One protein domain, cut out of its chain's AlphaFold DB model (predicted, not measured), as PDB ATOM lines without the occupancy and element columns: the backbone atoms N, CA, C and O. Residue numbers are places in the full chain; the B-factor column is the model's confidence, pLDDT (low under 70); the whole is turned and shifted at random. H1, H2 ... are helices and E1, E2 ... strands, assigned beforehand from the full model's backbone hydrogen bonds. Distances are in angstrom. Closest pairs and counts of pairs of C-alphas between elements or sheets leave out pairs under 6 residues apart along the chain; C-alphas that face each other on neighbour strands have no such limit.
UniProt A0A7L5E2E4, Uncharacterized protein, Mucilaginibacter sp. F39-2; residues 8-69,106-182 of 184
ATOM      1  N   THR A   8     -16.531  26.794  11.041       90.06
ATOM      2  CA  THR A   8     -16.562  25.701  10.061       90.06
ATOM      3  C   THR A   8     -17.230  24.454  10.632       90.06
ATOM      4  O   THR A   8     -18.011  23.818   9.940       90.06
ATOM      5  N   TYR A   9     -16.956  24.130  11.897       90.62
ATOM      6  CA  TYR A   9     -17.544  22.967  12.551       90.62
ATOM      7  C   TYR A   9     -19.013  23.179  12.944       90.62
ATOM      8  O   TYR A   9     -19.832  22.279  12.776       90.62
ATOM      9  N   LEU A  10     -19.367  24.376  13.428       90.19
ATOM     10  CA  LEU A  10     -20.748  24.724  13.791       90.19
ATOM     11  C   LEU A  10     -21.716  24.629  12.607       90.19
ATOM     12  O   LEU A  10     -22.863  24.238  12.793       90.19
ATOM     13  N   PHE A  11     -21.254  24.983  11.406       92.62
ATOM     14  CA  PHE A  11     -22.081  25.059  10.196       92.62
ATOM     15  C   PHE A  11     -21.772  23.958   9.179       92.62
ATOM     16  O   PHE A  11     -22.018  24.114   7.986       92.62
ATOM     17  N   GLU A  12     -21.203  22.845   9.639       91.00
ATOM     18  CA  GLU A  12     -20.860  21.713   8.776       91.00
ATOM     19  C   GLU A  12     -22.109  21.038   8.184       91.00
ATOM     20  O   GLU A  12     -22.079  20.579   7.044       91.00
ATOM     21  N   ARG A  13     -23.204  20.983   8.954       90.38
ATOM     22  CA  ARG A  13     -24.473  20.336   8.567       90.38
ATOM     23  C   ARG A  13     -25.558  21.322   8.167       90.38
ATOM     24  O   ARG A  13     -26.303  21.090   7.221       90.38
ATOM     25  N   HIS A  14     -25.613  22.455   8.853       93.00
ATOM     26  CA  HIS A  14     -26.625  23.475   8.633       93.00
ATOM     27  C   HIS A  14     -25.972  24.797   8.280       93.00
ATOM     28  O   HIS A  14     -24.957  25.184   8.858       93.00
ATOM     29  N   THR A  15     -26.579  25.527   7.348       94.19
ATOM     30  CA  THR A  15     -26.098  26.870   7.027       94.19
ATOM     31  C   THR A  15     -26.255  27.789   8.236       94.19
ATOM     32  O   THR A  15     -27.188  27.647   9.032       94.19
ATOM     33  N   GLN A  16     -25.384  28.794   8.341       94.69
ATOM     34  CA  GLN A  16     -25.490  29.802   9.396       94.69
ATOM     35  C   GLN A  16     -26.885  30.442   9.435       94.69
ATOM     36  O   GLN A  16     -27.437  30.605  10.515       94.69
ATOM     37  N   GLN A  17     -27.473  30.746   8.273       94.56
ATOM     38  CA  GLN A  17     -28.804  31.351   8.175       94.56
ATOM     39  C   GLN A  17     -29.912  30.455   8.748       94.56
ATOM     40  O   GLN A  17     -30.829  30.963   9.389       94.56
ATOM     41  N   GLN A  18     -29.845  29.138   8.524       95.31
ATOM     42  CA  GLN A  18     -30.820  28.202   9.092       95.31
ATOM     43  C   GLN A  18     -30.727  28.188  10.614       95.31
ATOM     44  O   GLN A  18     -31.726  28.405  11.294       95.31
ATOM     45  N   VAL A  19     -29.517  28.008  11.145       94.69
ATOM     46  CA  VAL A  19     -29.309  27.893  12.590       94.69
ATOM     47  C   VAL A  19     -29.677  29.181  13.320       94.69
ATOM     48  O   VAL A  19     -30.375  29.133  14.331       94.69
ATOM     49  N   THR A  20     -29.252  30.343  12.817       94.25
ATOM     50  CA  THR A  20     -29.605  31.625  13.444       94.25
ATOM     51  C   THR A  20     -31.091  31.928  13.292       94.25
ATOM     52  O   THR A  20     -31.701  32.444  14.226       94.25
ATOM     53  N   GLY A  21     -31.702  31.543  12.167       95.38
ATOM     54  CA  GLY A  21     -33.144  31.635  11.953       95.38
ATOM     55  C   GLY A  21     -33.952  30.787  12.939       95.38
ATOM     56  O   GLY A  21     -34.980  31.250  13.434       95.38
ATOM     57  N   TRP A  22     -33.485  29.579  13.265       96.69
ATOM     58  CA  TRP A  22     -34.092  28.748  14.304       96.69
ATOM     59  C   TRP A  22     -33.891  29.351  15.696       96.69
ATOM     60  O   TRP A  22     -34.860  29.575  16.417       96.69
ATOM     61  N   ALA A  23     -32.649  29.687  16.050       94.06
ATOM     62  CA  ALA A  23     -32.305  30.230  17.363       94.06
ATOM     63  C   ALA A  23     -32.999  31.570  17.672       94.06
ATOM     64  O   ALA A  23     -33.289  31.854  18.828       94.06
ATOM     65  N   ALA A  24     -33.306  32.387  16.659       93.19
ATOM     66  CA  ALA A  24     -34.043  33.639  16.837       93.19
ATOM     67  C   ALA A  24     -35.539  33.446  17.152       93.19
ATOM     68  O   ALA A  24     -36.198  34.391  17.583       93.19
ATOM     69  N   ARG A  25     -36.092  32.255  16.890       96.19
ATOM     70  CA  ARG A  25     -37.532  31.962  16.989       96.19
ATOM     71  C   ARG A  25     -37.898  31.028  18.140       96.19
ATOM     72  O   ARG A  25     -39.080  30.934  18.447       96.19
ATOM     73  N   LEU A  26     -36.920  30.340  18.721       96.69
ATOM     74  CA  LEU A  26     -37.105  29.491  19.894       96.69
ATOM     75  C   LEU A  26     -36.808  30.285  21.168       96.69
ATOM     76  O   LEU A  26     -35.867  31.082  21.222       96.69
ATOM     77  N   HIS A  27     -37.614  30.068  22.201       95.25
ATOM     78  CA  HIS A  27     -37.520  30.773  23.480       95.25
ATOM     79  C   HIS A  27     -37.118  29.871  24.654       95.25
ATOM     80  O   HIS A  27     -36.545  30.369  25.636       95.25
ATOM     81  N   TYR A  28     -37.368  28.566  24.535       97.38
ATOM     82  CA  TYR A  28     -37.012  27.520  25.492       97.38
ATOM     83  C   TYR A  28     -35.945  26.580  24.940       97.38
ATOM     84  O   TYR A  28     -35.015  26.234  25.670       97.38
ATOM     85  N   PHE A  29     -36.092  26.157  23.683       97.88
ATOM     86  CA  PHE A  29     -35.169  25.237  23.031       97.88
ATOM     87  C   PHE A  29     -34.000  25.984  22.393       97.88
ATOM     88  O   PHE A  29     -34.133  27.086  21.865       97.88
ATOM     89  N   TYR A  30     -32.842  25.340  22.402       97.31
ATOM     90  CA  TYR A  30     -31.625  25.834  21.781       97.31
ATOM     91  C   TYR A  30     -31.089  24.792  20.815       97.31
ATOM     92  O   TYR A  30     -31.121  23.600  21.110       97.31
ATOM     93  N   PHE A  31     -30.554  25.239  19.679       96.81
ATOM     94  CA  PHE A  31     -29.795  24.354  18.804       96.81
ATOM     95  C   PHE A  31     -28.470  23.975  19.476       96.81
ATOM     96  O   PHE A  31     -27.692  24.849  19.884       96.81
ATOM     97  N   PHE A  32     -28.219  22.675  19.557       94.88
ATOM     98  CA  PHE A  32     -27.013  22.065  20.086       94.88
ATOM     99  C   PHE A  32     -26.272  21.339  18.967       94.88
ATOM    100  O   PHE A  32     -26.796  20.404  18.365       94.88
ATOM    101  N   ARG A  33     -25.036  21.772  18.704       93.88
ATOM    102  CA  ARG A  33     -24.122  21.089  17.782       93.88
ATOM    103  C   ARG A  33     -23.543  19.844  18.459       93.88
ATOM    104  O   ARG A  33     -23.058  19.944  19.587       93.88
ATOM    105  N   ALA A  34     -23.508  18.715  17.755       91.25
ATOM    106  CA  ALA A  34     -22.776  17.519  18.184       91.25
ATOM    107  C   ALA A  34     -21.311  17.842  18.560       91.25
ATOM    108  O   ALA A  34     -20.721  18.780  18.022       91.25
ATOM    109  N   TRP A  35     -20.698  17.085  19.474       82.81
ATOM    110  CA  TRP A  35     -19.278  17.279  19.826       82.81
ATOM    111  C   TRP A  35     -18.327  16.593  18.833       82.81
ATOM    112  O   TRP A  35     -17.213  17.061  18.592       82.81
ATOM    113  N   GLY A  36     -18.786  15.485  18.250       70.38
ATOM    114  CA  GLY A  36     -18.017  14.547  17.448       70.38
ATOM    115  C   GLY A  36     -17.256  13.542  18.319       70.38
ATOM    116  O   GLY A  36     -16.496  13.914  19.209       70.38
ATOM    117  N   GLY A  37     -17.397  12.243  18.018       62.91
ATOM    118  CA  GLY A  37     -16.523  11.190  18.566       62.91
ATOM    119  C   GLY A  37     -17.176  10.153  19.486       62.91
ATOM    120  O   GLY A  37     -16.485   9.231  19.922       62.91
ATOM    121  N   HIS A  38     -18.485  10.234  19.738       60.59
ATOM    122  CA  HIS A  38     -19.230   9.217  20.489       60.59
ATOM    123  C   HIS A  38     -20.437   8.681  19.709       60.59
ATOM    124  O   HIS A  38     -20.999   9.347  18.841       60.59
ATOM    125  N   ALA A  39     -20.843   7.445  20.013       59.78
ATOM    126  CA  ALA A  39     -22.100   6.904  19.510       59.78
ATOM    127  C   ALA A  39     -23.275   7.705  20.103       59.78
ATOM    128  O   ALA A  39     -23.281   7.968  21.303       59.78
ATOM    129  N   ASN A  40     -24.262   8.048  19.268       62.53
ATOM    130  CA  ASN A  40     -25.434   8.885  19.589       62.53
ATOM    131  C   ASN A  40     -25.151  10.381  19.830       62.53
ATOM    132  O   ASN A  40     -25.978  11.061  20.426       62.53
ATOM    133  N   ASP A  41     -24.012  10.890  19.365       79.62
ATOM    134  CA  ASP A  41     -23.689  12.318  19.387       79.62
ATOM    135  C   ASP A  41     -24.114  12.966  18.062       79.62
ATOM    136  O   ASP A  41     -23.476  12.775  17.023       79.62
ATOM    137  N   GLY A  42     -25.253  13.651  18.095       89.19
ATOM    138  CA  GLY A  42     -25.919  14.255  16.948       89.19
ATOM    139  C   GLY A  42     -26.369  15.676  17.247       89.19
ATOM    140  O   GLY A  42     -26.390  16.088  18.407       89.19
ATOM    141  N   ASP A  43     -26.716  16.424  16.202       94.12
ATOM    142  CA  ASP A  43     -27.358  17.717  16.411       94.12
ATOM    143  C   ASP A  43     -28.737  17.503  17.043       94.12
ATOM    144  O   ASP A  43     -29.474  16.581  16.681       94.12
ATOM    145  N   GLU A  44     -29.093  18.368  17.986       95.81
ATOM    146  CA  GLU A  44     -30.375  18.309  18.683       95.81
ATOM    147  C   GLU A  44     -30.897  19.707  19.023       95.81
ATOM    148  O   GLU A  44     -30.147  20.683  19.110       95.81
ATOM    149  N   PHE A  45     -32.210  19.809  19.219       97.81
ATOM    150  CA  PHE A  45     -32.807  20.942  19.914       97.81
ATOM    151  C   PHE A  45     -33.031  20.577  21.372       97.81
ATOM    152  O   PHE A  45     -33.751  19.619  21.660       97.81
ATOM    153  N   THR A  46     -32.471  21.374  22.281       97.44
ATOM    154  CA  THR A  46     -32.450  21.046  23.709       97.44
ATOM    155  C   THR A  46     -33.001  22.181  24.559       97.44
ATOM    156  O   THR A  46     -32.607  23.337  24.406       97.44
ATOM    157  N   ALA A  47     -33.898  21.848  25.483       97.94
ATOM    158  CA  ALA A  47     -34.422  22.745  26.508       97.94
ATOM    159  C   ALA A  47     -34.182  22.161  27.905       97.94
ATOM    160  O   ALA A  47     -34.187  20.945  28.096       97.94
ATOM    161  N   GLY A  48     -34.018  23.035  28.897       97.81
ATOM    162  CA  GLY A  48     -33.936  22.660  30.306       97.81
ATOM    163  C   GLY A  48     -35.024  23.353  31.115       97.81
ATOM    164  O   GLY A  48     -35.188  24.567  31.009       97.81
ATOM    165  N   ILE A  49     -35.749  22.601  31.943       98.12
ATOM    166  CA  ILE A  49     -36.737  23.134  32.889       98.12
ATOM    167  C   ILE A  49     -36.327  22.757  34.307       98.12
ATOM    168  O   ILE A  49     -36.156  21.583  34.633       98.12
ATOM    169  N   SER A  50     -36.185  23.761  35.160       97.69
ATOM    170  CA  SER A  50     -35.772  23.584  36.545       97.69
ATOM    171  C   SER A  50     -36.883  23.040  37.444       97.69
ATOM    172  O   SER A  50     -38.077  23.272  37.229       97.69
ATOM    173  N   TYR A  51     -36.472  22.322  38.485       97.19
ATOM    174  CA  TYR A  51     -37.310  21.858  39.584       97.19
ATOM    175  C   TYR A  51     -36.520  21.857  40.898       97.19
ATOM    176  O   TYR A  51     -35.289  21.823  40.908       97.19
ATOM    177  N   THR A  52     -37.233  21.891  42.022       96.25
ATOM    178  CA  THR A  52     -36.634  22.015  43.362       96.25
ATOM    179  C   THR A  52     -36.510  20.687  44.091       96.25
ATOM    180  O   THR A  52     -35.555  20.468  44.831       96.25
ATOM    181  N   ASP A  53     -37.475  19.797  43.887       96.12
ATOM    182  CA  ASP A  53     -37.603  18.547  44.624       96.12
ATOM    183  C   ASP A  53     -38.383  17.498  43.818       96.12
ATOM    184  O   ASP A  53     -38.851  17.739  42.700       96.12
ATOM    185  N   LYS A  54     -38.503  16.306  44.405       96.50
ATOM    186  CA  LYS A  54     -39.152  15.144  43.798       96.50
ATOM    187  C   LYS A  54     -40.621  15.380  43.452       96.50
ATOM    188  O   LYS A  54     -41.093  14.864  42.441       96.50
ATOM    189  N   GLU A  55     -41.351  16.115  44.281       96.94
ATOM    190  CA  GLU A  55     -42.787  16.304  44.090       96.94
ATOM    191  C   GLU A  55     -43.048  17.350  43.003       96.94
ATOM    192  O   GLU A  55     -43.888  17.123  42.133       96.94
ATOM    193  N   VAL A  56     -42.241  18.416  42.944       97.19
ATOM    194  CA  VAL A  56     -42.261  19.371  41.823       97.19
ATOM    195  C   VAL A  56     -41.869  18.700  40.505       97.19
ATOM    196  O   VAL A  56     -42.517  18.945  39.486       97.19
ATOM    197  N   LEU A  57     -40.854  17.826  40.513       97.56
ATOM    198  CA  LEU A  57     -40.477  17.026  39.343       97.56
ATOM    199  C   LEU A  57     -41.672  16.211  38.832       97.56
ATOM    200  O   LEU A  57     -42.067  16.355  37.678       97.56
ATOM    201  N   LYS A  58     -42.281  15.387  39.692       97.69
ATOM    202  CA  LYS A  58     -43.439  14.559  39.316       97.69
ATOM    203  C   LYS A  58     -44.606  15.402  38.818       97.69
ATOM    204  O   LYS A  58     -45.202  15.060  37.802       97.69
ATOM    205  N   TYR A  59     -44.911  16.499  39.510       97.75
ATOM    206  CA  TYR A  59     -45.986  17.409  39.133       97.75
ATOM    207  C   TYR A  59     -45.790  17.945  37.712       97.75
ATOM    208  O   TYR A  59     -46.699  17.837  36.891       97.75
ATOM    209  N   LYS A  60     -44.588  18.439  37.384       98.06
ATOM    210  CA  LYS A  60     -44.275  18.937  36.038       98.06
ATOM    211  C   LYS A  60     -44.429  17.857  34.967       98.06
ATOM    212  O   LYS A  60     -44.998  18.126  33.918       98.06
ATOM    213  N   LEU A  61     -43.964  16.635  35.227       97.25
ATOM    214  CA  LEU A  61     -44.088  15.536  34.261       97.25
ATOM    215  C   LEU A  61     -45.555  15.119  34.047       97.25
ATOM    216  O   LEU A  61     -45.967  14.900  32.910       97.25
ATOM    217  N   ILE A  62     -46.375  15.121  35.107       97.56
ATOM    218  CA  ILE A  62     -47.823  14.863  35.009       97.56
ATOM    219  C   ILE A  62     -48.514  15.915  34.135       97.56
ATOM    220  O   ILE A  62     -49.371  15.559  33.330       97.56
ATOM    221  N   GLN A  63     -48.128  17.192  34.246       97.62
ATOM    222  CA  GLN A  63     -48.657  18.254  33.379       97.62
ATOM    223  C   GLN A  63     -48.355  18.010  31.889       97.62
ATOM    224  O   GLN A  63     -49.113  18.462  31.038       97.62
ATOM    225  N   LEU A  64     -47.283  17.272  31.579       97.00
ATOM    226  CA  LEU A  64     -46.918  16.857  30.219       97.00
ATOM    227  C   LEU A  64     -47.582  15.541  29.786       97.00
ATOM    228  O   LEU A  64     -47.343  15.071  28.675       97.00
ATOM    229  N   GLY A  65     -48.407  14.940  30.646       96.00
ATOM    230  CA  GLY A  65     -49.188  13.747  30.332       96.00
ATOM    231  C   GLY A  65     -48.495  12.416  30.627       96.00
ATOM    232  O   GLY A  65     -48.988  11.382  30.177       96.00
ATOM    233  N   PHE A  66     -47.390  12.394  31.382       94.38
ATOM    234  CA  PHE A  66     -46.733  11.138  31.760       94.38
ATOM    235  C   PHE A  66     -46.211  11.122  33.203       94.38
ATOM    236  O   PHE A  66     -46.063  12.145  33.863       94.38
ATOM    237  N   THR A  67     -45.940   9.923  33.721       95.88
ATOM    238  CA  THR A  67     -45.490   9.705  35.103       95.88
ATOM    239  C   THR A  67     -44.198   8.908  35.143       95.88
ATOM    240  O   THR A  67     -44.009   7.987  34.348       95.88
ATOM    241  N   LEU A  68     -43.343   9.201  36.125       95.69
ATOM    242  CA  LEU A  68     -42.163   8.386  36.408       95.69
ATOM    243  C   LEU A  68     -42.570   7.011  36.930       95.69
ATOM    244  O   LEU A  68     -43.480   6.887  37.752       95.69
ATOM    245  N   ARG A  69     -41.857   5.986  36.470       94.44
ATOM    246  CA  ARG A  69     -41.999   4.623  36.973       94.44
ATOM    247  C   ARG A  69     -41.094   4.423  38.177       94.44
ATOM    248  O   ARG A  69     -39.996   4.972  38.238       94.44
ATOM    249  N   GLY A 106     -36.413   8.737  29.537       95.50
ATOM    250  CA  GLY A 106     -35.916   8.347  28.222       95.50
ATOM    251  C   GLY A 106     -36.818   8.864  27.100       95.50
ATOM    252  O   GLY A 106     -37.197  10.031  27.085       95.50
ATOM    253  N   HIS A 107     -37.159   8.010  26.134       94.69
ATOM    254  CA  HIS A 107     -38.059   8.392  25.044       94.69
ATOM    255  C   HIS A 107     -39.521   8.380  25.490       94.69
ATOM    256  O   HIS A 107     -40.066   7.334  25.838       94.69
ATOM    257  N   VAL A 108     -40.162   9.541  25.401       97.00
ATOM    258  CA  VAL A 108     -41.581   9.747  25.702       97.00
ATOM    259  C   VAL A 108     -42.265  10.470  24.542       97.00
ATOM    260  O   VAL A 108     -41.610  10.963  23.623       97.00
ATOM    261  N   VAL A 109     -43.595  10.527  24.573       97.56
ATOM    262  CA  VAL A 109     -44.393  11.314  23.627       97.56
ATOM    263  C   VAL A 109     -45.125  12.395  24.412       97.56
ATOM    264  O   VAL A 109     -45.849  12.077  25.354       97.56
ATOM    265  N   ILE A 110     -44.927  13.656  24.032       97.62
ATOM    266  CA  ILE A 110     -45.547  14.834  24.649       97.62
ATOM    267  C   ILE A 110     -46.361  15.531  23.564       97.62
ATOM    268  O   ILE A 110     -45.786  15.992  22.584       97.62
ATOM    269  N   ASP A 111     -47.685  15.582  23.716       94.75
ATOM    270  CA  ASP A 111     -48.594  16.172  22.718       94.75
ATOM    271  C   ASP A 111     -48.283  15.691  21.281       94.75
ATOM    272  O   ASP A 111     -48.026  16.472  20.366       94.75
ATOM    273  N   GLU A 112     -48.223  14.365  21.105       95.31
ATOM    274  CA  GLU A 112     -47.897  13.671  19.842       95.31
ATOM    275  C   GLU A 112     -46.467  13.888  19.309       95.31
ATOM    276  O   GLU A 112     -46.116  13.335  18.269       95.31
ATOM    277  N   VAL A 113     -45.619  14.637  20.015       97.06
ATOM    278  CA  VAL A 113     -44.214  14.843  19.652       97.06
ATOM    279  C   VAL A 113     -43.332  13.822  20.378       97.06
ATOM    280  O   VAL A 113     -43.343  13.783  21.611       97.06
ATOM    281  N   PRO A 114     -42.544  12.999  19.664       96.69
ATOM    282  CA  PRO A 114     -41.492  12.190  20.271       96.69
ATOM    283  C   PRO A 114     -40.389  13.081  20.852       96.69
ATOM    284  O   PRO A 114     -39.780  13.872  20.134       96.69
ATOM    285  N   VAL A 115     -40.108  12.934  22.146       97.19
ATOM    286  CA  VAL A 115     -39.091  13.715  22.866       97.19
ATOM    287  C   VAL A 115     -38.237  12.772  23.702       97.19
ATOM    288  O   VAL A 115     -38.745  11.844  24.333       97.19
ATOM    289  N   PHE A 116     -36.927  12.996  23.724       96.88
ATOM    290  CA  PHE A 116     -36.063  12.366  24.713       96.88
ATOM    291  C   PHE A 116     -36.002  13.243  25.964       96.88
ATOM    292  O   PHE A 116     -35.649  14.416  25.885       96.88
ATOM    293  N   VAL A 117     -36.362  12.683  27.116       97.94
ATOM    294  CA  VAL A 117     -36.385  13.383  28.398       97.94
ATOM    295  C   VAL A 117     -35.401  12.737  29.359       97.94
ATOM    296  O   VAL A 117     -35.455  11.533  29.624       97.94
ATOM    297  N   TRP A 118     -34.517  13.556  29.920       97.06
ATOM    298  CA  TRP A 118     -33.509  13.114  30.874       97.06
ATOM    299  C   TRP A 118     -33.504  13.993  32.113       97.06
ATOM    300  O   TRP A 118     -33.481  15.220  32.027       97.06
ATOM    301  N   VAL A 119     -33.517  13.367  33.286       97.38
ATOM    302  CA  VAL A 119     -33.552  14.076  34.563       97.38
ATOM    303  C   VAL A 119     -32.157  14.085  35.177       97.38
ATOM    304  O   VAL A 119     -31.561  13.042  35.454       97.38
ATOM    305  N   THR A 120     -31.642  15.282  35.423       94.75
ATOM    306  CA  THR A 120     -30.398  15.531  36.166       94.75
ATOM    307  C   THR A 120     -30.723  16.349  37.413       94.75
ATOM    308  O   THR A 120     -31.832  16.869  37.501       94.75
ATOM    309  N   PRO A 121     -29.820  16.473  38.405       94.88
ATOM    310  CA  PRO A 121     -30.108  17.267  39.595       94.88
ATOM    311  C   PRO A 121     -30.645  18.661  39.245       94.88
ATOM    312  O   PRO A 121     -29.946  19.475  38.645       94.88
ATOM    313  N   GLN A 122     -31.891  18.912  39.656       94.81
ATOM    314  CA  GLN A 122     -32.643  20.160  39.485       94.81
ATOM    315  C   GLN A 122     -33.111  20.486  38.063       94.81
ATOM    316  O   GLN A 122     -33.815  21.478  37.926       94.81
ATOM    317  N   ILE A 123     -32.791  19.701  37.023       97.12
ATOM    318  CA  ILE A 123     -33.189  19.991  35.633       97.12
ATOM    319  C   ILE A 123     -33.837  18.789  34.944       97.12
ATOM    320  O   ILE A 123     -33.295  17.682  34.938       97.12
ATOM    321  N   ILE A 124     -34.979  19.044  34.310       97.81
ATOM    322  CA  ILE A 124     -35.597  18.176  33.310       97.81
ATOM    323  C   ILE A 124     -35.100  18.656  31.949       97.81
ATOM    324  O   ILE A 124     -35.430  19.768  31.530       97.81
ATOM    325  N   GLN A 125     -34.283  17.849  31.287       97.75
ATOM    326  CA  GLN A 125     -33.799  18.131  29.944       97.75
ATOM    327  C   GLN A 125     -34.730  17.488  28.917       97.75
ATOM    328  O   GLN A 125     -35.104  16.326  29.069       97.75
ATOM    329  N   PHE A 126     -35.064  18.238  27.874       98.06
ATOM    330  CA  PHE A 126     -35.846  17.798  26.725       98.06
ATOM    331  C   PHE A 126     -34.979  17.935  25.481       98.06
ATOM    332  O   PHE A 126     -34.506  19.035  25.214       98.06
ATOM    333  N   SER A 127     -34.808  16.852  24.729       97.38
ATOM    334  CA  SER A 127     -34.056  16.820  23.474       97.38
ATOM    335  C   SER A 127     -34.946  16.320  22.332       97.38
ATOM    336  O   SER A 127     -35.658  15.319  22.482       97.38
ATOM    337  N   VAL A 128     -34.896  17.003  21.188       97.50
ATOM    338  CA  VAL A 128     -35.634  16.662  19.961       97.50
ATOM    339  C   VAL A 128     -34.665  16.565  18.783       97.50
ATOM    340  O   VAL A 128     -33.930  17.513  18.499       97.50
ATOM    341  N   SER A 129     -34.677  15.422  18.094       95.94
ATOM    342  CA  SER A 129     -33.951  15.193  16.841       95.94
ATOM    343  C   SER A 129     -34.507  13.988  16.068       95.94
ATOM    344  O   SER A 129     -35.047  13.041  16.653       95.94
ATOM    345  N   GLY A 130     -34.333  14.004  14.743       94.12
ATOM    346  CA  GLY A 130     -34.639  12.885  13.854       94.12
ATOM    347  C   GLY A 130     -36.123  12.619  13.605       94.12
ATOM    348  O   GLY A 130     -36.481  11.486  13.287       94.12
ATOM    349  N   LEU A 131     -37.008  13.610  13.737       93.56
ATOM    350  CA  LEU A 131     -38.446  13.414  13.505       93.56
ATOM    351  C   LEU A 131     -38.819  13.172  12.036       93.56
ATOM    352  O   LEU A 131     -39.834  12.532  11.769       93.56
ATOM    353  N   ALA A 132     -38.029  13.676  11.085       92.12
ATOM    354  CA  ALA A 132     -38.345  13.554   9.662       92.12
ATOM    355  C   ALA A 132     -38.151  12.125   9.120       92.12
ATOM    356  O   ALA A 132     -38.952  11.651   8.316       92.12
ATOM    357  N   ASP A 133     -37.082  11.450   9.539       90.50
ATOM    358  CA  ASP A 133     -36.592  10.205   8.932       90.50
ATOM    359  C   ASP A 133     -35.974   9.221   9.947       90.50
ATOM    360  O   ASP A 133     -35.484   8.156   9.569       90.50
ATOM    361  N   GLY A 134     -35.993   9.551  11.241       88.50
ATOM    362  CA  GLY A 134     -35.334   8.784  12.297       88.50
ATOM    363  C   GLY A 134     -33.829   9.047  12.425       88.50
ATOM    364  O   GLY A 134     -33.194   8.453  13.301       88.50
ATOM    365  N   ASN A 135     -33.241   9.918  11.598       87.44
ATOM    366  CA  ASN A 135     -31.829  10.271  11.675       87.44
ATOM    367  C   ASN A 135     -31.573  11.229  12.845       87.44
ATOM    368  O   ASN A 135     -31.799  12.429  12.756       87.44
ATOM    369  N   ARG A 136     -31.040  10.703  13.947       86.88
ATOM    370  CA  ARG A 136     -30.749  11.494  15.155       86.88
ATOM    371  C   ARG A 136     -29.417  12.244  15.116       86.88
ATOM    372  O   ARG A 136     -29.036  12.827  16.122       86.88
ATOM    373  N   TYR A 137     -28.684  12.189  14.004       87.62
ATOM    374  CA  TYR A 137     -27.391  12.867  13.872       87.62
ATOM    375  C   TYR A 137     -27.507  14.297  13.344       87.62
ATOM    376  O   TYR A 137     -26.552  15.063  13.454       87.62
ATOM    377  N   GLU A 138     -28.651  14.646  12.761       91.12
ATOM    378  CA  GLU A 138     -28.893  15.927  12.111       91.12
ATOM    379  C   GLU A 138     -30.342  16.353  12.362       91.12
ATOM    380  O   GLU A 138     -31.259  15.548  12.197       91.12
ATOM    381  N   VAL A 139     -30.559  17.605  12.769       94.94
ATOM    382  CA  VAL A 139     -31.917  18.126  12.975       94.94
ATOM    383  C   VAL A 139     -32.500  18.659  11.678       94.94
ATOM    384  O   VAL A 139     -31.822  19.189  10.803       94.94
ATOM    385  N   SER A 140     -33.811  18.559  11.568       95.94
ATOM    386  CA  SER A 140     -34.579  18.981  10.411       95.94
ATOM    387  C   SER A 140     -35.523  20.131  10.756       95.94
ATOM    388  O   SER A 140     -35.737  20.493  11.915       95.94
ATOM    389  N   GLN A 141     -36.169  20.675   9.725       96.44
ATOM    390  CA  GLN A 141     -37.258  21.630   9.916       96.44
ATOM    391  C   GLN A 141     -38.424  21.021  10.720       96.44
ATOM    392  O   GLN A 141     -39.064  21.740  11.480       96.44
ATOM    393  N   ALA A 142     -38.662  19.705  10.614       97.44
ATOM    394  CA  ALA A 142     -39.700  19.023  11.386       97.44
ATOM    395  C   ALA A 142     -39.386  19.011  12.892       97.44
ATOM    396  O   ALA A 142     -40.288  19.207  13.705       97.44
ATOM    397  N   ASP A 143     -38.111  18.852  13.265       97.94
ATOM    398  CA  ASP A 143     -37.660  18.936  14.660       97.94
ATOM    399  C   ASP A 143     -37.861  20.348  15.221       97.94
ATOM    400  O   ASP A 143     -38.369  20.524  16.328       97.94
ATOM    401  N   PHE A 144     -37.533  21.367  14.423       98.25
ATOM    402  CA  PHE A 144     -37.761  22.762  14.792       98.25
ATOM    403  C   PHE A 144     -39.256  23.089  14.953       98.25
ATOM    404  O   PHE A 144     -39.652  23.710  15.941       98.25
ATOM    405  N   ASP A 145     -40.102  22.663  14.014       98.31
ATOM    406  CA  ASP A 145     -41.548  22.907  14.076       98.31
ATOM    407  C   ASP A 145     -42.182  22.188  15.282       98.31
ATOM    408  O   ASP A 145     -43.076  22.731  15.941       98.31
ATOM    409  N   ALA A 146     -41.675  21.001  15.628       98.25
ATOM    410  CA  ALA A 146     -42.053  20.281  16.836       98.25
ATOM    411  C   ALA A 146     -41.634  21.027  18.113       98.25
ATOM    412  O   ALA A 146     -42.431  21.125  19.048       98.25
ATOM    413  N   CYS A 147     -40.441  21.628  18.141       98.50
ATOM    414  CA  CYS A 147     -40.025  22.485  19.253       98.50
ATOM    415  C   CYS A 147     -40.969  23.680  19.415       98.50
ATOM    416  O   CYS A 147     -41.438  23.923  20.521       98.50
ATOM    417  N   LEU A 148     -41.360  24.363  18.331       98.50
ATOM    418  CA  LEU A 148     -42.347  25.452  18.408       98.50
ATOM    419  C   LEU A 148     -43.708  24.984  18.952       98.50
ATOM    420  O   LEU A 148     -44.396  25.752  19.630       98.50
ATOM    421  N   LYS A 149     -44.127  23.745  18.657       98.25
ATOM    422  CA  LYS A 149     -45.339  23.149  19.244       98.25
ATOM    423  C   LYS A 149     -45.169  22.943  20.755       98.25
ATOM    424  O   LYS A 149     -46.041  23.356  21.516       98.25
ATOM    425  N   LEU A 150     -44.041  22.380  21.187       98.31
ATOM    426  CA  LEU A 150     -43.733  22.162  22.605       98.31
ATOM    427  C   LEU A 150     -43.587  23.473  23.388       98.31
ATOM    428  O   LEU A 150     -44.065  23.559  24.515       98.31
ATOM    429  N   GLU A 151     -43.001  24.520  22.803       98.44
ATOM    430  CA  GLU A 151     -42.886  25.829  23.459       98.44
ATOM    431  C   GLU A 151     -44.255  26.440  23.762       98.44
ATOM    432  O   GLU A 151     -44.467  26.946  24.861       98.44
ATOM    433  N   LYS A 152     -45.228  26.300  22.854       98.06
ATOM    434  CA  LYS A 152     -46.611  26.733  23.122       98.06
ATOM    435  C   LYS A 152     -47.224  25.987  24.305       98.06
ATOM    436  O   LYS A 152     -47.951  26.596  25.089       98.06
ATOM    437  N   LEU A 153     -46.945  24.691  24.442       97.88
ATOM    438  CA  LEU A 153     -47.373  23.914  25.606       97.88
ATOM    439  C   LEU A 153     -46.683  24.422  26.882       97.88
ATOM    440  O   LEU A 153     -47.342  24.622  27.898       97.88
ATOM    441  N   PHE A 154     -45.376  24.690  26.840       98.00
ATOM    442  CA  PHE A 154     -44.638  25.230  27.988       98.00
ATOM    443  C   PHE A 154     -45.149  26.614  28.411       98.00
ATOM    444  O   PHE A 154     -45.279  26.876  29.608       98.00
ATOM    445  N   ASP A 155     -45.527  27.462  27.455       97.69
ATOM    446  CA  ASP A 155     -46.156  28.755  27.724       97.69
ATOM    447  C   ASP A 155     -47.528  28.607  28.388       97.69
ATOM    448  O   ASP A 155     -47.819  29.302  29.361       97.69
ATOM    449  N   GLN A 156     -48.357  27.665  27.926       97.50
ATOM    450  CA  GLN A 156     -49.647  27.356  28.561       97.50
ATOM    451  C   GLN A 156     -49.479  26.860  30.003       97.50
ATOM    452  O   GLN A 156     -50.310  27.153  30.862       97.50
ATOM    453  N   LEU A 157     -48.389  26.141  30.279       97.06
ATOM    454  CA  LEU A 157     -48.019  25.694  31.621       97.06
ATOM    455  C   LEU A 157     -47.318  26.782  32.452       97.06
ATOM    456  O   LEU A 157     -47.028  26.556  33.628       97.06
ATOM    457  N   VAL A 158     -47.080  27.964  31.870       97.06
ATOM    458  CA  VAL A 158     -46.414  29.118  32.493       97.06
ATOM    459  C   VAL A 158     -44.998  28.758  32.956       97.06
ATOM    460  O   VAL A 158     -44.570  29.068  34.070       97.06
ATOM    461  N   TRP A 159     -44.249  28.041  32.113       97.38
ATOM    462  CA  TRP A 159     -42.938  27.506  32.482       97.38
ATOM    463  C   TRP A 159     -41.750  28.440  32.242       97.38
ATOM    464  O   TRP A 159     -40.632  28.101  32.631       97.38
ATOM    465  N   GLN A 160     -41.980  29.633  31.692       95.12
ATOM    466  CA  GLN A 160     -40.932  30.596  31.353       95.12
ATOM    467  C   GLN A 160     -39.979  30.900  32.521       95.12
ATOM    468  O   GLN A 160     -38.766  30.953  32.331       95.12
ATOM    469  N   SER A 161     -40.501  31.051  33.742       95.50
ATOM    470  CA  SER A 161     -39.693  31.344  34.938       95.50
ATOM    471  C   SER A 161     -38.839  30.169  35.421       95.50
ATOM    472  O   SER A 161     -38.003  30.347  36.302       95.50
ATOM    473  N   PHE A 162     -39.066  28.967  34.889       97.00
ATOM    474  CA  PHE A 162     -38.320  27.761  35.239       97.00
ATOM    475  C   PHE A 162     -37.290  27.381  34.180       97.00
ATOM    476  O   PHE A 162     -36.567  26.408  34.396       97.00
ATOM    477  N   LYS A 163     -37.215  28.099  33.054       96.56
ATOM    478  CA  LYS A 163     -36.243  27.820  31.998       96.56
ATOM    479  C   LYS A 163     -34.818  27.853  32.560       96.56
ATOM    480  O   LYS A 163     -34.420  28.823  33.201       96.56
ATOM    481  N   ASP A 164     -34.047  26.802  32.304       94.75
ATOM    482  CA  ASP A 164     -32.636  26.758  32.669       94.75
ATOM    483  C   ASP A 164     -31.788  27.481  31.628       94.75
ATOM    484  O   ASP A 164     -31.526  26.960  30.548       94.75
ATOM    485  N   GLU A 165     -31.313  28.674  31.962       92.62
ATOM    486  CA  GLU A 165     -30.450  29.446  31.067       92.62
ATOM    487  C   GLU A 165     -28.981  29.017  31.119       92.62
ATOM    488  O   GLU A 165     -28.205  29.402  30.243       92.62
ATOM    489  N   ARG A 166     -28.572  28.181  32.086       91.94
ATOM    490  CA  ARG A 166     -27.174  27.715  32.184       91.94
ATOM    491  C   ARG A 166     -26.772  26.886  30.967       91.94
ATOM    492  O   ARG A 166     -25.608  26.916  30.574       91.94
ATOM    493  N   ILE A 167     -27.738  26.225  30.324       90.94
ATOM    494  CA  ILE A 167     -27.550  25.485  29.071       90.94
ATOM    495  C   ILE A 167     -26.905  26.350  27.972       90.94
ATOM    496  O   ILE A 167     -26.077  25.866  27.201       90.94
ATOM    497  N   THR A 168     -27.184  27.661  27.976       92.31
ATOM    498  CA  THR A 168     -26.648  28.622  27.002       92.31
ATOM    499  C   THR A 168     -25.150  28.860  27.135       92.31
ATOM    500  O   THR A 168     -24.545  29.416  26.225       92.31
ATOM    501  N   GLN A 169     -24.525  28.433  28.235       91.00
ATOM    502  CA  GLN A 169     -23.081  28.551  28.440       91.00
ATOM    503  C   GLN A 169     -22.296  27.420  27.761       91.00
ATOM    504  O   GLN A 169     -21.077  27.538  27.609       91.00
ATOM    505  N   SER A 170     -22.971  26.341  27.347       90.62
ATOM    506  CA  SER A 170     -22.333  25.216  26.661       90.62
ATOM    507  C   SER A 170     -21.689  25.661  25.350       90.62
ATOM    508  O   SER A 170     -22.249  26.457  24.598       90.62
ATOM    509  N   ALA A 171     -20.519  25.104  25.034       90.81
ATOM    510  CA  ALA A 171     -19.865  25.339  23.751       90.81
ATOM    511  C   ALA A 171     -20.680  24.797  22.561       90.81
ATOM    512  O   ALA A 171     -20.555  25.331  21.462       90.81
ATOM    513  N   GLN A 172     -21.539  23.799  22.781       92.31
ATOM    514  CA  GLN A 172     -22.427  23.227  21.761       92.31
ATOM    515  C   GLN A 172     -23.660  24.092  21.492       92.31
ATOM    516  O   GLN A 172     -24.236  24.018  20.411       92.31
ATOM    517  N   CYS A 173     -24.054  24.922  22.461       94.31
ATOM    518  CA  CYS A 173     -25.260  25.732  22.379       94.31
ATOM    519  C   CYS A 173     -25.033  26.961  21.499       94.31
ATOM    520  O   CYS A 173     -24.296  27.876  21.881       94.31
ATOM    521  N   ILE A 174     -25.742  27.054  20.374       92.81
ATOM    522  CA  ILE A 174     -25.771  28.286  19.583       92.81
ATOM    523  C   ILE A 174     -26.836  29.223  20.160       92.81
ATOM    524  O   ILE A 174     -28.035  29.015  20.001       92.81
ATOM    525  N   SER A 175     -26.385  30.258  20.868       92.94
ATOM    526  CA  SER A 175     -27.225  31.263  21.528       92.94
ATOM    527  C   SER A 175     -26.575  32.645  21.455       92.94
ATOM    528  O   SER A 175     -25.366  32.748  21.244       92.94
ATOM    529  N   THR A 176     -27.341  33.710  21.684       90.81
ATOM    530  CA  THR A 176     -26.808  35.082  21.795       90.81
ATOM    531  C   THR A 176     -25.833  35.240  22.964       90.81
ATOM    532  O   THR A 176     -24.914  36.050  22.883       90.81
ATOM    533  N   THR A 177     -25.978  34.439  24.023       91.69
ATOM    534  CA  THR A 177     -25.052  34.416  25.166       91.69
ATOM    535  C   THR A 177     -23.686  33.860  24.770       91.69
ATOM    536  O   THR A 177     -22.654  34.449  25.096       91.69
ATOM    537  N   ARG A 178     -23.653  32.718  24.069       92.19
ATOM    538  CA  ARG A 178     -22.396  32.043  23.716       92.19
ATOM    539  C   ARG A 178     -21.781  32.584  22.435       92.19
ATOM    540  O   ARG A 178     -20.571  32.784  22.385       92.19
ATOM    541  N   TYR A 179     -22.590  32.828  21.414       92.56
ATOM    542  CA  TYR A 179     -22.166  33.226  20.076       92.56
ATOM    543  C   TYR A 179     -22.862  34.525  19.630       92.56
ATOM    544  O   TYR A 179     -23.539  34.525  18.600       92.56
ATOM    545  N   PRO A 180     -22.717  35.645  20.369       92.81
ATOM    546  CA  PRO A 180     -23.361  36.916  20.019       92.81
ATOM    547  C   PRO A 180     -23.017  37.386  18.600       92.81
ATOM    548  O   PRO A 180     -23.855  37.967  17.921       92.81
ATOM    549  N   GLU A 181     -21.813  37.070  18.114       92.75
ATOM    550  CA  GLU A 181     -21.327  37.412  16.776       92.75
ATOM    551  C   GLU A 181     -22.125  36.797  15.614       92.75
ATOM    552  O   GLU A 181     -21.876  37.146  14.462       92.75
ATOM    553  N   LEU A 182     -23.030  35.853  15.888       90.50
ATOM    554  CA  LEU A 182     -23.885  35.227  14.878       90.50
ATOM    555  C   LEU A 182     -25.233  35.940  14.696       90.50
ATOM    556  O   LEU A 182     -25.947  35.620  13.749       90.50
TER     557      LEU A 182
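What this domain is: This is residues 8 to 69 and 106 to 182 of the 184 residues of an uncharacterized protein of Mucilaginibacter sp. F39-2 (UniProt A0A7L5E2E4). A strongly twisted sheet of five strands makes the body, with the long helix H3 packed along one face and the short helix H4 on the opposite face. H1 and H2 lie toward the two ends of the longest axis, H1 by the edge strand E1 and H2 by E5. The printed part has 139 residues, with four named helices and five named strands in the order H1 E1 E2 H2 E3 E4 E5 H3 H4; the sheet runs E1 E2 E5 E4 E3, all antiparallel. The class is mixed, with 68 residues, under half, in named elements. The whole is compact, with a radius of gyration of the C-alphas of 14.6 A and spans of 44 by 31 by 28 A.

How they stand to each other: H1, residues 16 to 23, is on the sheet and comes closest to E1, residues 30 to 32, at the C-alphas of Ala 23 and Tyr 30, 6.3 A apart. E1 and E2, residues 44 to 50, form a hairpin, with N 30 and O 46 at 2.8 A. H2, residues 54 to 63, has a height over the sheet of 9.4 A. E3, residues 106 to 110, E4, residues 113 to 120, and E5, residues 123 to 128, form a meander, each strand the antiparallel neighbour of the one before; N 108 and O 115 are 2.9 A apart, and N 125 and O 118 2.8 A. E5 is also the antiparallel neighbour of E2, with N 47 and O 126 at 2.9 A. H3, residues 141 to 156, lies over E5 at a height over the sheet of 8.5 A and runs along the strands, at 20 degrees to E5 on the local plane. H3 and H1 are close but not clearly touching, with the C-alphas of Phe 144 and Trp 22 7.0 A apart. H4, residues 165 to 169, is on the opposite face from H3, at a height over the sheet of 7.5 A. Every O i to N i+4 pair is within hydrogen-bond range in H1, H2 and H3; H4 has 0 of 1, but 2 of 2 O i to N i+3 pairs.

Where its parts are: H1 begins at C-alpha 16, (-25.490, 29.802, 9.396). From first to last C-alpha, E2 measures 19.4 A, H2 14.4 A, E4 21.5 A, E5 16.2 A and H3 23.1 A. H4 ends at C-alpha 169, (-23.081, 28.551, 28.440).

The domain as a whole: The C-alphas farthest apart are those of Thr 8 and Glu 55, 44.0 A. Residues 70 to 105 are not printed; C-alphas 69 and 106 are 11.3 A apart across the cut. The links E1 to E2 and E5 to H3 are long. Mean pLDDT of the printed part is 93.8; residues 37 to 40 are under 70.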